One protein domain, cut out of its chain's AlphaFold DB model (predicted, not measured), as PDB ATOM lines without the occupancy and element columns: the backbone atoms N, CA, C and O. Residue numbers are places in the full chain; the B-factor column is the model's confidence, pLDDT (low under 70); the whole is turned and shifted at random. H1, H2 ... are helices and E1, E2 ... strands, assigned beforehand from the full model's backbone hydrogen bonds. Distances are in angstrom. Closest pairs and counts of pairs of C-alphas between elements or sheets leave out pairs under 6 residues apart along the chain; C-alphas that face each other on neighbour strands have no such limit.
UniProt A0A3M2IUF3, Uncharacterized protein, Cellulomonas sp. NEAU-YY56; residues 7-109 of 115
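Overview. This is residues 7 to 109 of the 115 residues of an uncharacterized protein of Cellulomonas sp. NEAU-YY56 (UniProt A0A3M2IUF3). One strongly twisted antiparallel sheet of five strands, E2 E1 E3 E4 E5 from edge to edge, has the long helix H1 packed slantwise over one of its faces; no named helix is on the opposite face. Beyond E5, the two short helices H2 and H3 lead away from the sheet as a tail with a corner in it. The printed part has 103 residues, with three named helices and five named strands in the order E1 E2 H1 E3 E4 E5 H2 H3, a mixed class. The whole is compact, with a radius of gyration of the C-alphas of 13.9 A, yet elongated in outline, spanning 47 by 25 by 24 A.

Along the chain. Find C-alpha 13 at (-0.288, 36.530, 49.933); from there E1 runs through residues 13 to 18, 16.5 A. Next come E2, residues 32 to 36, 11.1 A, and H1, residues 39 to 52, 19.8 A, beginning at (2.535, 40.420, 55.990). Then read E3, residues 66 to 72, 19.8 A; E4, residues 75 to 83, 23.3 A; and E5, residues 86 to 90, 12.1 A. Last are H2, residues 93 to 99, 9.7 A, and H3, residues 101 to 107, 10.0 A, ending at (-19.952, 50.714, 25.693).

Arrangement. Begin at edge strand E2, which forms a hairpin with E1; look for N 16 and O 34, 2.9 A apart. E1 and E3 are antiparallel at 155 degrees, with N 69 and O 15 at 2.8 A. E3, E4 and E5 form a meander, each strand the antiparallel neighbour of the one before: N 70 and O 78 are 2.8 A apart, N 88 and O 81 2.8 A. E2, H1 and E3 make a split strand-helix-strand unit, two strands running the same way with E1 between them, and its crossover is right-handed. H1 is on the sheet at a height of 9.3 A, over E1 and E3, at 45 degrees to E1 on the local plane; the closest C-alphas of H1 and E1 are those of Val 42 and Val 14, 6.3 A. H2 is only just not on the sheet, with 4 pairs of C-alphas within 10 A. H2 and H3 only just touch, with 3 pairs within 8 A, and only at the corner by their link, about perpendicular at 85 degrees; their closest C-alphas are those of Ile 98 and Leu 104, 5.6 A. In H2 and H3 every O i to N i+4 pair is within hydrogen-bond range; in H1, 9 of 10 are.

Size, cuts and confidence. The C-alphas farthest apart are those of Asp 38 and Arg 109, 46.6 A. The printed part has no cut. The links E1 to E2 and H1 to E3 are long, 13 residues each. In the B-factor column you find a mean pLDDT of the printed part of 73.5, with residues 19 to 30 and 90 to 109 among those under 70.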
ATOM      1  N   ALA A   7      -6.352  49.051  46.265       61.94
ATOM      2  CA  ALA A   7      -6.922  47.712  46.338       61.94
ATOM      3  C   ALA A   7      -5.891  46.577  46.498       61.94
ATOM      4  O   ALA A   7      -6.296  45.446  46.730       61.94
ATOM      5  N   VAL A   8      -4.584  46.834  46.368       75.88
ATOM      6  CA  VAL A   8      -3.526  45.829  46.578       75.88
ATOM      7  C   VAL A   8      -2.997  45.836  48.011       75.88
ATOM      8  O   VAL A   8      -2.443  44.832  48.454       75.88
ATOM      9  N   ASP A   9      -3.213  46.912  48.772       78.19
ATOM     10  CA  ASP A   9      -2.714  47.038  50.149       78.19
ATOM     11  C   ASP A   9      -3.338  46.008  51.106       78.19
ATOM     12  O   ASP A   9      -2.772  45.717  52.161       78.19
ATOM     13  N   ASP A  10      -4.479  45.417  50.740       85.50
ATOM     14  CA  ASP A  10      -5.126  44.347  51.499       85.50
ATOM     15  C   ASP A  10      -4.652  42.934  51.110       85.50
ATOM     16  O   ASP A  10      -5.135  41.953  51.684       85.50
ATOM     17  N   ALA A  11      -3.710  42.802  50.167       86.25
ATOM     18  CA  ALA A  11      -3.172  41.508  49.786       86.25
ATOM     19  C   ALA A  11      -2.473  40.841  50.982       86.25
ATOM     20  O   ALA A  11      -1.650  41.432  51.689       86.25
ATOM     21  N   THR A  12      -2.821  39.578  51.203       90.56
ATOM     22  CA  THR A  12      -2.326  38.744  52.305       90.56
ATOM     23  C   THR A  12      -1.310  37.706  51.839       90.56
ATOM     24  O   THR A  12      -0.663  37.066  52.662       90.56
ATOM     25  N   GLU A  13      -1.153  37.540  50.527       89.19
ATOM     26  CA  GLU A  13      -0.288  36.530  49.933       89.19
ATOM     27  C   GLU A  13       0.273  37.014  48.592       89.19
ATOM     28  O   GLU A  13      -0.433  37.645  47.802       89.19
ATOM     29  N   VAL A  14       1.530  36.665  48.311       90.75
ATOM     30  CA  VAL A  14       2.136  36.798  46.981       90.75
ATOM     31  C   VAL A  14       2.579  35.430  46.499       90.75
ATOM     32  O   VAL A  14       3.294  34.712  47.201       90.75
ATOM     33  N   ARG A  15       2.186  35.072  45.278       89.38
ATOM     34  CA  ARG A  15       2.683  33.878  44.591       89.38
ATOM     35  C   ARG A  15       3.617  34.271  43.467       89.38
ATOM     36  O   ARG A  15       3.274  35.124  42.655       89.38
ATOM     37  N   VAL A  16       4.751  33.588  43.387       89.25
ATOM     38  CA  VAL A  16       5.591  33.584  42.189       89.25
ATOM     39  C   VAL A  16       5.180  32.379  41.361       89.25
ATOM     40  O   VAL A  16       5.249  31.246  41.845       89.25
ATOM     41  N   VAL A  17       4.750  32.606  40.128       84.31
ATOM     42  CA  VAL A  17       4.314  31.543  39.216       84.31
ATOM     43  C   VAL A  17       5.110  31.601  37.915       84.31
ATOM     44  O   VAL A  17       5.511  32.677  37.474       84.31
ATOM     45  N   ARG A  18       5.387  30.437  37.316       79.69
ATOM     46  CA  ARG A  18       6.086  30.339  36.023       79.69
ATOM     47  C   ARG A  18       5.091  30.322  34.867       79.69
ATOM     48  O   ARG A  18       4.253  29.432  34.850       79.69
ATOM     49  N   GLY A  19       5.304  31.134  33.836       66.06
ATOM     50  CA  GLY A  19       4.572  31.041  32.568       66.06
ATOM     51  C   GLY A  19       3.519  32.128  32.363       66.06
ATOM     52  O   GLY A  19       3.496  33.091  33.123       66.06
ATOM     53  N   GLN A  20       2.679  31.896  31.338       58.28
ATOM     54  CA  GLN A  20       1.894  32.799  30.459       58.28
ATOM     55  C   GLN A  20       0.975  33.866  31.088       58.28
ATOM     56  O   GLN A  20       0.140  34.448  30.398       58.28
ATOM     57  N   GLY A  21       1.131  34.169  32.370       49.69
ATOM     58  CA  GLY A  21       0.366  35.183  33.077       49.69
ATOM     59  C   GLY A  21      -1.063  34.749  33.380       49.69
ATOM     60  O   GLY A  21      -1.429  33.575  33.259       49.69
ATOM     61  N   TYR A  22      -1.887  35.691  33.826       44.84
ATOM     62  CA  TYR A  22      -3.306  35.477  34.055       44.84
ATOM     63  C   TYR A  22      -4.098  35.627  32.747       44.84
ATOM     64  O   TYR A  22      -4.491  36.726  32.365       44.84
ATOM     65  N   ASP A  23      -4.426  34.513  32.087       49.28
ATOM     66  CA  ASP A  23      -5.573  34.472  31.170       49.28
ATOM     67  C   ASP A  23      -6.834  34.115  31.988       49.28
ATOM     68  O   ASP A  23      -6.919  33.008  32.538       49.28
ATOM     69  N   PRO A  24      -7.850  34.998  32.101       45.31
ATOM     70  CA  PRO A  24      -9.108  34.657  32.760       45.31
ATOM     71  C   PRO A  24      -9.858  33.483  32.097       45.31
ATOM     72  O   PRO A  24     -10.765  32.936  32.725       45.31
ATOM     73  N   ARG A  25      -9.505  33.084  30.864       39.75
ATOM     74  CA  ARG A  25     -10.172  32.037  30.068       39.75
ATOM     75  C   ARG A  25      -9.442  30.687  30.069       39.75
ATOM     76  O   ARG A  25     -10.111  29.665  29.945       39.75
ATOM     77  N   HIS A  26      -8.124  30.652  30.272       44.38
ATOM     78  CA  HIS A  26      -7.325  29.417  30.220       44.38
ATOM     79  C   HIS A  26      -6.370  29.291  31.410       44.38
ATOM     80  O   HIS A  26      -5.151  29.337  31.266       44.38
ATOM     81  N   ARG A  27      -6.896  29.072  32.618       51.25
ATOM     82  CA  ARG A  27      -6.034  28.755  33.770       51.25
ATOM     83  C   ARG A  27      -5.783  27.263  33.892       51.25
ATOM     84  O   ARG A  27      -6.367  26.580  34.731       51.25
ATOM     85  N   HIS A  28      -4.888  26.766  33.049       44.00
ATOM     86  CA  HIS A  28      -4.248  25.479  33.290       44.00
ATOM     87  C   HIS A  28      -3.148  25.619  34.348       44.00
ATOM     88  O   HIS A  28      -2.653  26.710  34.606       44.00
ATOM     89  N   ALA A  29      -2.827  24.505  35.005       48.66
ATOM     90  CA  ALA A  29      -1.945  24.396  36.163       48.66
ATOM     91  C   ALA A  29      -0.595  25.115  35.978       48.66
ATOM     92  O   ALA A  29       0.366  24.544  35.465       48.66
ATOM     93  N   VAL A  30      -0.523  26.368  36.430       61.62
ATOM     94  CA  VAL A  30       0.705  27.164  36.421       61.62
ATOM     95  C   VAL A  30       1.569  26.727  37.610       61.62
ATOM     96  O   VAL A  30       1.087  26.768  38.748       61.62
ATOM     97  N   PRO A  31       2.826  26.290  37.402       75.19
ATOM     98  CA  PRO A  31       3.704  25.913  38.501       75.19
ATOM     99  C   PRO A  31       3.917  27.089  39.459       75.19
ATOM    100  O   PRO A  31       4.457  28.130  39.076       75.19
ATOM    101  N   VAL A  32       3.513  26.907  40.717       83.81
ATOM    102  CA  VAL A  32       3.814  27.848  41.798       83.81
ATOM    103  C   VAL A  32       5.253  27.608  42.240       83.81
ATOM    104  O   VAL A  32       5.581  26.541  42.753       83.81
ATOM    105  N   LEU A  33       6.108  28.598  42.015       86.69
ATOM    106  CA  LEU A  33       7.524  28.549  42.370       86.69
ATOM    107  C   LEU A  33       7.751  28.947  43.827       86.69
ATOM    108  O   LEU A  33       8.630  28.404  44.492       86.69
ATOM    109  N   HIS A  34       6.968  29.907  44.320       91.31
ATOM    110  CA  HIS A  34       7.087  30.411  45.680       91.31
ATOM    111  C   HIS A  34       5.766  31.002  46.170       91.31
ATOM    112  O   HIS A  34       4.969  31.510  45.377       91.31
ATOM    113  N   VAL A  35       5.559  30.951  47.484       91.81
ATOM    114  CA  VAL A  35       4.439  31.597  48.168       91.81
ATOM    115  C   VAL A  35       4.980  32.324  49.393       91.81
ATOM    116  O   VAL A  35       5.570  31.685  50.263       91.81
ATOM    117  N   GLU A  36       4.733  33.629  49.465       96.56
ATOM    118  CA  GLU A  36       5.017  34.469  50.630       96.56
ATOM    119  C   GLU A  36       3.693  34.898  51.276       96.56
ATOM    120  O   GLU A  36       2.760  35.314  50.588       96.56
ATOM    121  N   ARG A  37       3.610  34.765  52.601       96.06
ATOM    122  CA  ARG A  37       2.431  35.086  53.429       96.06
ATOM    123  C   ARG A  37       2.772  35.966  54.623       96.06
ATOM    124  O   ARG A  37       1.871  36.415  55.327       96.06
ATOM    125  N   ASP A  38       4.055  36.190  54.881       97.31
ATOM    126  CA  ASP A  38       4.475  37.148  55.882       97.31
ATOM    127  C   ASP A  38       4.018  38.545  55.463       97.31
ATOM    128  O   ASP A  38       4.372  39.055  54.398       97.31
ATOM    129  N   ARG A  39       3.197  39.160  56.314       92.88
ATOM    130  CA  ARG A  39       2.535  40.420  55.990       92.88
ATOM    131  C   ARG A  39       3.543  41.530  55.711       92.88
ATOM    132  O   ARG A  39       3.334  42.312  54.788       92.88
ATOM    133  N   GLU A  40       4.619  41.623  56.485       93.81
ATOM    134  CA  GLU A  40       5.606  42.690  56.312       93.81
ATOM    135  C   GLU A  40       6.344  42.544  54.982       93.81
ATOM    136  O   GLU A  40       6.521  43.531  54.260       93.81
ATOM    137  N   ARG A  41       6.700  41.309  54.611       95.56
ATOM    138  CA  ARG A  41       7.337  41.002  53.327       95.56
ATOM    139  C   ARG A  41       6.409  41.205  52.142       95.56
ATOM    140  O   ARG A  41       6.826  41.836  51.177       95.56
ATOM    141  N   VAL A  42       5.160  40.745  52.216       93.19
ATOM    142  CA  VAL A  42       4.148  40.993  51.176       93.19
ATOM    143  C   VAL A  42       4.034  42.496  50.910       93.19
ATOM    144  O   VAL A  42       4.160  42.941  49.771       93.19
ATOM    145  N   GLN A  43       3.908  43.298  51.967       91.00
ATOM    146  CA  GLN A  43       3.814  44.755  51.861       91.00
ATOM    147  C   GLN A  43       5.102  45.401  51.333       91.00
ATOM    148  O   GLN A  43       5.050  46.370  50.572       91.00
ATOM    149  N   ALA A  44       6.272  44.873  51.696       92.12
ATOM    150  CA  ALA A  44       7.541  45.322  51.130       92.12
ATOM    151  C   ALA A  44       7.627  45.046  49.619       92.12
ATOM    152  O   ALA A  44       8.074  45.916  48.872       92.12
ATOM    153  N   ILE A  45       7.151  43.883  49.162       92.25
ATOM    154  CA  ILE A  45       7.109  43.519  47.740       92.25
ATOM    155  C   ILE A  45       6.145  44.433  46.975       92.25
ATOM    156  O   ILE A  45       6.523  44.941  45.922       92.25
ATOM    157  N   ILE A  46       4.947  44.705  47.510       88.25
ATOM    158  CA  ILE A  46       3.979  45.640  46.902       88.25
ATOM    159  C   ILE A  46       4.632  47.008  46.686       88.25
ATOM    160  O   ILE A  46       4.647  47.526  45.568       88.25
ATOM    161  N   ARG A  47       5.256  47.563  47.735       87.56
ATOM    162  CA  ARG A  47       5.955  48.855  47.652       87.56
ATOM    163  C   ARG A  47       7.103  48.837  46.649       87.56
ATOM    164  O   ARG A  47       7.293  49.820  45.939       87.56
ATOM    165  N   ALA A  48       7.868  47.747  46.577       89.12
ATOM    166  CA  ALA A  48       8.943  47.608  45.599       89.12
ATOM    167  C   ALA A  48       8.396  47.582  44.163       89.12
ATOM    168  O   ALA A  48       8.929  48.266  43.289       89.12
ATOM    169  N   MET A  49       7.308  46.846  43.919       86.38
ATOM    170  CA  MET A  49       6.695  46.749  42.593       86.38
ATOM    171  C   MET A  49       6.035  48.056  42.146       86.38
ATOM    172  O   MET A  49       6.066  48.354  40.959       86.38
ATOM    173  N   ASP A  50       5.535  48.893  43.059       81.75
ATOM    174  CA  ASP A  50       5.029  50.234  42.708       81.75
ATOM    175  C   ASP A  50       6.120  51.130  42.091       81.75
ATOM    176  O   ASP A  50       5.845  52.013  41.276       81.75
ATOM    177  N   VAL A  51       7.385  50.882  42.450       83.00
ATOM    178  CA  VAL A  51       8.543  51.577  41.872       83.00
ATOM    179  C   VAL A  51       9.030  50.902  40.593       83.00
ATOM    180  O   VAL A  51       9.370  51.592  39.635       83.00
ATOM    181  N   LEU A  52       9.108  49.569  40.601       85.69
ATOM    182  CA  LEU A  52       9.822  48.791  39.586       85.69
ATOM    183  C   LEU A  52       8.954  48.360  38.403       85.69
ATOM    184  O   LEU A  52       9.502  48.085  37.340       85.69
ATOM    185  N   ALA A  53       7.633  48.304  38.574       87.44
ATOM    186  CA  ALA A  53       6.711  47.815  37.561       87.44
ATOM    187  C   ALA A  53       5.859  48.956  36.980       87.44
ATOM    188  O   ALA A  53       4.774  49.265  37.498       87.44
ATOM    189  N   PRO A  54       6.308  49.623  35.900       84.38
ATOM    190  CA  PRO A  54       5.467  50.591  35.218       84.38
ATOM    191  C   PRO A  54       4.187  49.926  34.693       84.38
ATOM    192  O   PRO A  54       4.135  48.730  34.402       84.38
ATOM    193  N   TRP A  55       3.128  50.727  34.595       78.75
ATOM    194  CA  TRP A  55       1.906  50.291  33.927       78.75
ATOM    195  C   TRP A  55       2.087  50.423  32.425       78.75
ATOM    196  O   TRP A  55       2.546  51.461  31.943       78.75
ATOM    197  N   GLN A  56       1.704  49.375  31.706       76.19
ATOM    198  CA  GLN A  56       1.699  49.364  30.257       76.19
ATOM    199  C   GLN A  56       0.388  48.731  29.774       76.19
ATOM    200  O   GLN A  56       0.181  47.535  29.973       76.19
ATOM    201  N   PRO A  57      -0.487  49.491  29.093       69.44
ATOM    202  CA  PRO A  57      -1.823  49.018  28.736       69.44
ATOM    203  C   PRO A  57      -1.835  47.852  27.746       69.44
ATOM    204  O   PRO A  57      -2.871  47.231  27.576       69.44
ATOM    205  N   SER A  58      -0.716  47.541  27.088       69.94
ATOM    206  CA  SER A  58      -0.574  46.386  26.193       69.94
ATOM    207  C   SER A  58       0.104  45.171  26.834       69.94
ATOM    208  O   SER A  58       0.270  44.157  26.160       69.94
ATOM    209  N   ALA A  59       0.503  45.242  28.111       72.50
ATOM    210  CA  ALA A  59       1.207  44.149  28.788       72.50
ATOM    211  C   ALA A  59       0.376  42.859  28.852       72.50
ATOM    212  O   ALA A  59       0.931  41.777  28.721       72.50
ATOM    213  N   TRP A  60      -0.951  42.972  28.954       69.19
ATOM    214  CA  TRP A  60      -1.869  41.827  28.973       69.19
ATOM    215  C   TRP A  60      -1.895  41.011  27.675       69.19
ATOM    216  O   TRP A  60      -2.351  39.874  27.686       69.19
ATOM    217  N   MET A  61      -1.441  41.579  26.551       70.88
ATOM    218  CA  MET A  61      -1.369  40.868  25.266       70.88
ATOM    219  C   MET A  61      -0.100  40.024  25.127       70.88
ATOM    220  O   MET A  61       0.071  39.339  24.122       70.88
ATOM    221  N   GLN A  62       0.823  40.131  26.081       73.81
ATOM    222  CA  GLN A  62       2.095  39.430  26.058       73.81
ATOM    223  C   GLN A  62       2.092  38.357  27.136       73.81
ATOM    224  O   GLN A  62       1.619  38.583  28.246       73.81
ATOM    225  N   GLU A  63       2.653  37.199  26.812       75.00
ATOM    226  CA  GLU A  63       2.831  36.123  27.779       75.00
ATOM    227  C   GLU A  63       4.063  36.431  28.646       75.00
ATOM    228  O   GLU A  63       5.179  36.461  28.115       75.00
ATOM    229  N   PRO A  64       3.914  36.683  29.960       80.94
ATOM    230  CA  PRO A  64       5.065  36.827  30.832       80.94
ATOM    231  C   PRO A  64       5.794  35.492  31.008       80.94
ATOM    232  O   PRO A  64       5.209  34.408  31.011       80.94
ATOM    233  N   GLU A  65       7.101  35.579  31.223       84.44
ATOM    234  CA  GLU A  65       7.928  34.424  31.583       84.44
ATOM    235  C   GLU A  65       7.638  33.971  33.025       84.44
ATOM    236  O   GLU A  65       7.703  32.780  33.360       84.44
ATOM    237  N   GLN A  66       7.320  34.938  33.892       86.25
ATOM    238  CA  GLN A  66       7.002  34.768  35.307       86.25
ATOM    239  C   GLN A  66       6.037  35.852  35.768       86.25
ATOM    240  O   GLN A  66       6.142  36.992  35.322       86.25
ATOM    241  N   SER A  67       5.187  35.527  36.738       86.25
ATOM    242  CA  SER A  67       4.286  36.503  37.348       86.25
ATOM    243  C   SER A  67       4.386  36.513  38.867       86.25
ATOM    244  O   SER A  67       4.482  35.466  39.514       86.25
ATOM    245  N   LEU A  68       4.309  37.717  39.433       89.44
ATOM    246  CA  LEU A  68       3.981  37.968  40.830       89.44
ATOM    247  C   LEU A  68       2.481  38.217  40.936       89.44
ATOM    248  O   LEU A  68       1.962  39.180  40.373       89.44
ATOM    249  N   VAL A  69       1.794  37.347  41.665       86.75
ATOM    250  CA  VAL A  69       0.339  37.365  41.814       86.75
ATOM    251  C   VAL A  69       0.002  37.718  43.257       86.75
ATOM    252  O   VAL A  69       0.301  36.946  44.168       86.75
ATOM    253  N   PHE A  70      -0.616  38.877  43.460       88.00
ATOM    254  CA  PHE A  70      -1.003  39.403  44.767       88.00
ATOM    255  C   PHE A  70      -2.453  39.026  45.057       88.00
ATOM    256  O   PHE A  70      -3.352  39.364  44.283       88.00
ATOM    257  N   LEU A  71      -2.684  38.319  46.161       84.50
ATOM    258  CA  LEU A  71      -3.978  37.735  46.502       84.50
ATOM    259  C   LEU A  71      -4.470  38.206  47.872       84.50
ATOM    260  O   LEU A  71      -3.683  38.359  48.808       84.50
ATOM    261  N   SER A  72      -5.788  38.329  48.015       84.00
ATOM    262  CA  SER A  72      -6.474  38.388  49.309       84.00
ATOM    263  C   SER A  72      -7.399  37.176  49.420       84.00
ATOM    264  O   SER A  72      -8.447  37.099  48.779       84.00
ATOM    265  N   GLY A  73      -6.959  36.144  50.147       80.88
ATOM    266  CA  GLY A  73      -7.650  34.854  50.161       80.88
ATOM    267  C   GLY A  73      -7.642  34.180  48.782       80.88
ATOM    268  O   GLY A  73      -6.620  33.641  48.357       80.88
ATOM    269  N   ARG A  74      -8.792  34.165  48.096       74.81
ATOM    270  CA  ARG A  74      -8.928  33.611  46.732       74.81
ATOM    271  C   ARG A  74      -8.970  34.684  45.643       74.81
ATOM    272  O   ARG A  74      -8.900  34.332  44.466       74.81
ATOM    273  N   ASP A  75      -9.061  35.951  46.028       75.56
ATOM    274  CA  ASP A  75      -9.285  37.052  45.103       75.56
ATOM    275  C   ASP A  75      -7.959  37.622  44.604       75.56
ATOM    276  O   ASP A  75      -7.042  37.872  45.389       75.56
ATOM    277  N   LEU A  76      -7.861  37.831  43.288       77.94
ATOM    278  CA  LEU A  76      -6.727  38.508  42.667       77.94
ATOM    279  C   LEU A  76      -6.832  40.015  42.895       77.94
ATOM    280  O   LEU A  76      -7.841  40.620  42.543       77.94
ATOM    281  N   ARG A  77      -5.770  40.613  43.439       81.50
ATOM    282  CA  ARG A  77      -5.639  42.069  43.579       81.50
ATOM    283  C   ARG A  77      -4.770  42.686  42.495       81.50
ATOM    284  O   ARG A  77      -5.102  43.748  41.984       81.50
ATOM    285  N   LEU A  78      -3.667  42.028  42.151       81.75
ATOM    286  CA  LEU A  78      -2.728  42.502  41.137       81.75
ATOM    287  C   LEU A  78      -1.937  41.343  40.552       81.75
ATOM    288  O   LEU A  78      -1.590  40.393  41.256       81.75
ATOM    289  N   GLU A  79      -1.571  41.488  39.288       83.44
ATOM    290  CA  GLU A  79      -0.507  40.715  38.675       83.44
ATOM    291  C   GLU A  79       0.582  41.644  38.122       83.44
ATOM    292  O   GLU A  79       0.311  42.671  37.493       83.44
ATOM    293  N   VAL A  80       1.835  41.257  38.350       87.62
ATOM    294  CA  VAL A  80       3.006  41.863  37.718       87.62
ATOM    295  C   VAL A  80       3.759  40.779  36.962       87.62
ATOM    296  O   VAL A  80       4.252  39.836  37.576       87.62
ATOM    297  N   GLY A  81       3.843  40.915  35.642       87.25
ATOM    298  CA  GLY A  81       4.500  39.957  34.758       87.25
ATOM    299  C   GLY A  81       5.907  40.405  34.362       87.25
ATOM    300  O   GLY A  81       6.143  41.591  34.143       87.25
ATOM    301  N   LEU A  82       6.840  39.464  34.245       88.06
ATOM    302  CA  LEU A  82       8.153  39.670  33.637       88.06
ATOM    303  C   LEU A  82       8.046  39.460  32.122       88.06
ATOM    304  O   LEU A  82       7.880  38.331  31.664       88.06
ATOM    305  N   ILE A  83       8.141  40.542  31.352       84.06
ATOM    306  CA  ILE A  83       7.966  40.568  29.895       84.06
ATOM    307  C   ILE A  83       9.202  41.217  29.272       84.06
ATOM    308  O   ILE A  83       9.508  42.377  29.552       84.06
ATOM    309  N   GLY A  84       9.941  40.473  28.444       84.25
ATOM    310  CA  GLY A  84      11.126  41.000  27.753       84.25
ATOM    311  C   GLY A  84      12.194  41.570  28.699       84.25
ATOM    312  O   GLY A  84      12.846  42.556  28.368       84.25
ATOM    313  N   GLY A  85      12.335  40.989  29.897       86.81
ATOM    314  CA  GLY A  85      13.270  41.446  30.931       86.81
ATOM    315  C   GLY A  85      12.780  42.618  31.792       86.81
ATOM    316  O   GLY A  85      13.537  43.100  32.634       86.81
ATOM    317  N   LEU A  86      11.534  43.069  31.620       88.50
ATOM    318  CA  LEU A  86      10.930  44.149  32.401       88.50
ATOM    319  C   LEU A  86       9.739  43.641  33.212       88.50
ATOM    320  O   LEU A  86       8.902  42.900  32.704       88.50
ATOM    321  N   TRP A  87       9.635  44.074  34.466       88.25
ATOM    322  CA  TRP A  87       8.431  43.858  35.264       88.25
ATOM    323  C   TRP A  87       7.371  44.865  34.839       88.25
ATOM    324  O   TRP A  87       7.610  46.067  34.902       88.25
ATOM    325  N   LEU A  88       6.211  44.393  34.403       85.69
ATOM    326  CA  LEU A  88       5.108  45.226  33.941       85.69
ATOM    327  C   LEU A  88       3.839  44.861  34.698       85.69
ATOM    328  O   LEU A  88       3.546  43.687  34.927       85.69
ATOM    329  N   ARG A  89       3.066  45.878  35.079       81.00
ATOM    330  CA  ARG A  89       1.744  45.652  35.671       81.00
ATOM    331  C   ARG A  89       0.777  45.190  34.590       81.00
ATOM    332  O   ARG A  89       0.651  45.855  33.560       81.00
ATOM    333  N   VAL A  90       0.092  44.083  34.851       69.81
ATOM    334  CA  VAL A  90      -1.042  43.632  34.043       69.81
ATOM    335  C   VAL A  90      -2.281  44.395  34.541       69.81
ATOM    336  O   VAL A  90      -2.415  44.565  35.757       69.81
ATOM    337  N   PRO A  91      -3.146  44.925  33.654       62.50
ATOM    338  CA  PRO A  91      -4.317  45.686  34.075       62.50
ATOM    339  C   PRO A  91      -5.255  44.809  34.910       62.50
ATOM    340  O   PRO A  91      -5.316  43.591  34.717       62.50
ATOM    341  N   ASP A  92      -6.004  45.427  35.823       61.16
ATOM    342  CA  ASP A  92      -7.057  44.712  36.539       61.16
ATOM    343  C   ASP A  92      -8.217  44.316  35.595       61.16
ATOM    344  O   ASP A  92      -8.294  44.738  34.441       61.16
ATOM    345  N   LEU A  93      -9.130  43.461  36.069       52.50
ATOM    346  CA  LEU A  93     -10.269  42.970  35.282       52.50
ATOM    347  C   LEU A  93     -11.232  44.081  34.813       52.50
ATOM    348  O   LEU A  93     -11.884  43.902  33.781       52.50
ATOM    349  N   GLU A  94     -11.346  45.199  35.534       53.97
ATOM    350  CA  GLU A  94     -12.182  46.340  35.133       53.97
ATOM    351  C   GLU A  94     -11.475  47.197  34.072       53.97
ATOM    352  O   GLU A  94     -12.090  47.572  33.073       53.97
ATOM    353  N   GLU A  95     -10.169  47.421  34.216       52.84
ATOM    354  CA  GLU A  95      -9.309  48.074  33.229       52.84
ATOM    355  C   GLU A  95      -9.203  47.248  31.943       52.84
ATOM    356  O   GLU A  95      -9.271  47.813  30.855       52.84
ATOM    357  N   LEU A  96      -9.128  45.915  32.033       44.34
ATOM    358  CA  LEU A  96      -9.196  45.007  30.881       44.34
ATOM    359  C   LEU A  96     -10.536  45.125  30.151       44.34
ATOM    360  O   LEU A  96     -10.575  45.064  28.925       44.34
ATOM    361  N   ARG A  97     -11.636  45.341  30.878       43.06
ATOM    362  CA  ARG A  97     -12.966  45.544  30.286       43.06
ATOM    363  C   ARG A  97     -13.080  46.888  29.555       43.06
ATOM    364  O   ARG A  97     -13.907  47.025  28.661       43.06
ATOM    365  N   ILE A  98     -12.265  47.877  29.910       45.06
ATOM    366  CA  ILE A  98     -12.197  49.165  29.207       45.06
ATOM    367  C   ILE A  98     -11.173  49.103  28.060       45.06
ATOM    368  O   ILE A  98     -11.409  49.664  26.996       45.06
ATOM    369  N   ALA A  99     -10.052  48.408  28.252       40.44
ATOM    370  CA  ALA A  99      -8.954  48.309  27.292       40.44
ATOM    371  C   ALA A  99      -9.176  47.254  26.193       40.44
ATOM    372  O   ALA A  99      -8.508  47.306  25.161       40.44
ATOM    373  N   ASP A 100     -10.111  46.317  26.384       46.56
ATOM    374  CA  ASP A 100     -10.556  45.382  25.352       46.56
ATOM    375  C   ASP A 100     -11.358  46.129  24.266       46.56
ATOM    376  O   ASP A 100     -12.439  46.658  24.555       46.56
ATOM    377  N   PRO A 101     -10.897  46.142  22.999       47.56
ATOM    378  CA  PRO A 101     -11.606  46.786  21.899       47.56
ATOM    379  C   PRO A 101     -13.048  46.295  21.722       47.56
ATOM    380  O   PRO A 101     -13.916  47.082  21.338       47.56
ATOM    381  N   ALA A 102     -13.332  45.020  22.015       51.47
ATOM    382  CA  ALA A 102     -14.682  44.471  21.907       51.47
ATOM    383  C   ALA A 102     -15.604  45.016  23.011       51.47
ATOM    384  O   ALA A 102     -16.747  45.398  22.746       51.47
ATOM    385  N   SER A 103     -15.084  45.117  24.233       39.91
ATOM    386  CA  SER A 103     -15.800  45.685  25.373       39.91
ATOM    387  C   SER A 103     -15.978  47.208  25.246       39.91
ATOM    388  O   SER A 103     -17.086  47.704  25.468       39.91
ATOM    389  N   LEU A 104     -14.975  47.946  24.755       37.66
ATOM    390  CA  LEU A 104     -15.078  49.379  24.440       37.66
ATOM    391  C   LEU A 104     -16.133  49.641  23.345       37.66
ATOM    392  O   LEU A 104     -16.977  50.528  23.476       37.66
ATOM    393  N   ALA A 105     -16.153  48.814  22.293       50.28
ATOM    394  CA  ALA A 105     -17.149  48.898  21.224       50.28
ATOM    395  C   ALA A 105     -18.582  48.591  21.697       50.28
ATOM    396  O   ALA A 105     -19.536  49.020  21.053       50.28
ATOM    397  N   SER A 106     -18.751  47.853  22.799       49.34
ATOM    398  CA  SER A 106     -20.063  47.597  23.411       49.34
ATOM    399  C   SER A 106     -20.566  48.777  24.252       49.34
ATOM    400  O   SER A 106     -21.766  49.031  24.278       49.34
ATOM    401  N   LEU A 107     -19.653  49.534  24.871       44.62
ATOM    402  CA  LEU A 107     -19.952  50.714  25.693       44.62
ATOM    403  C   LEU A 107     -20.213  51.975  24.857       44.62
ATOM    404  O   LEU A 107     -20.952  52.856  25.286       44.62
ATOM    405  N   LEU A 108     -19.614  52.064  23.666       43.41
ATOM    406  CA  LEU A 108     -19.785  53.190  22.740       43.41
ATOM    407  C   LEU A 108     -21.011  53.052  21.827       43.41
ATOM    408  O   LEU A 108     -21.341  53.987  21.097       43.41
ATOM    409  N   ARG A 109     -21.691  51.899  21.841       44.62
ATOM    410  CA  ARG A 109     -22.971  51.762  21.145       44.62
ATOM    411  C   ARG A 109     -24.037  52.492  21.962       44.62
ATOM    412  O   ARG A 109     -24.173  52.187  23.146       44.62
TER     413      ARG A 109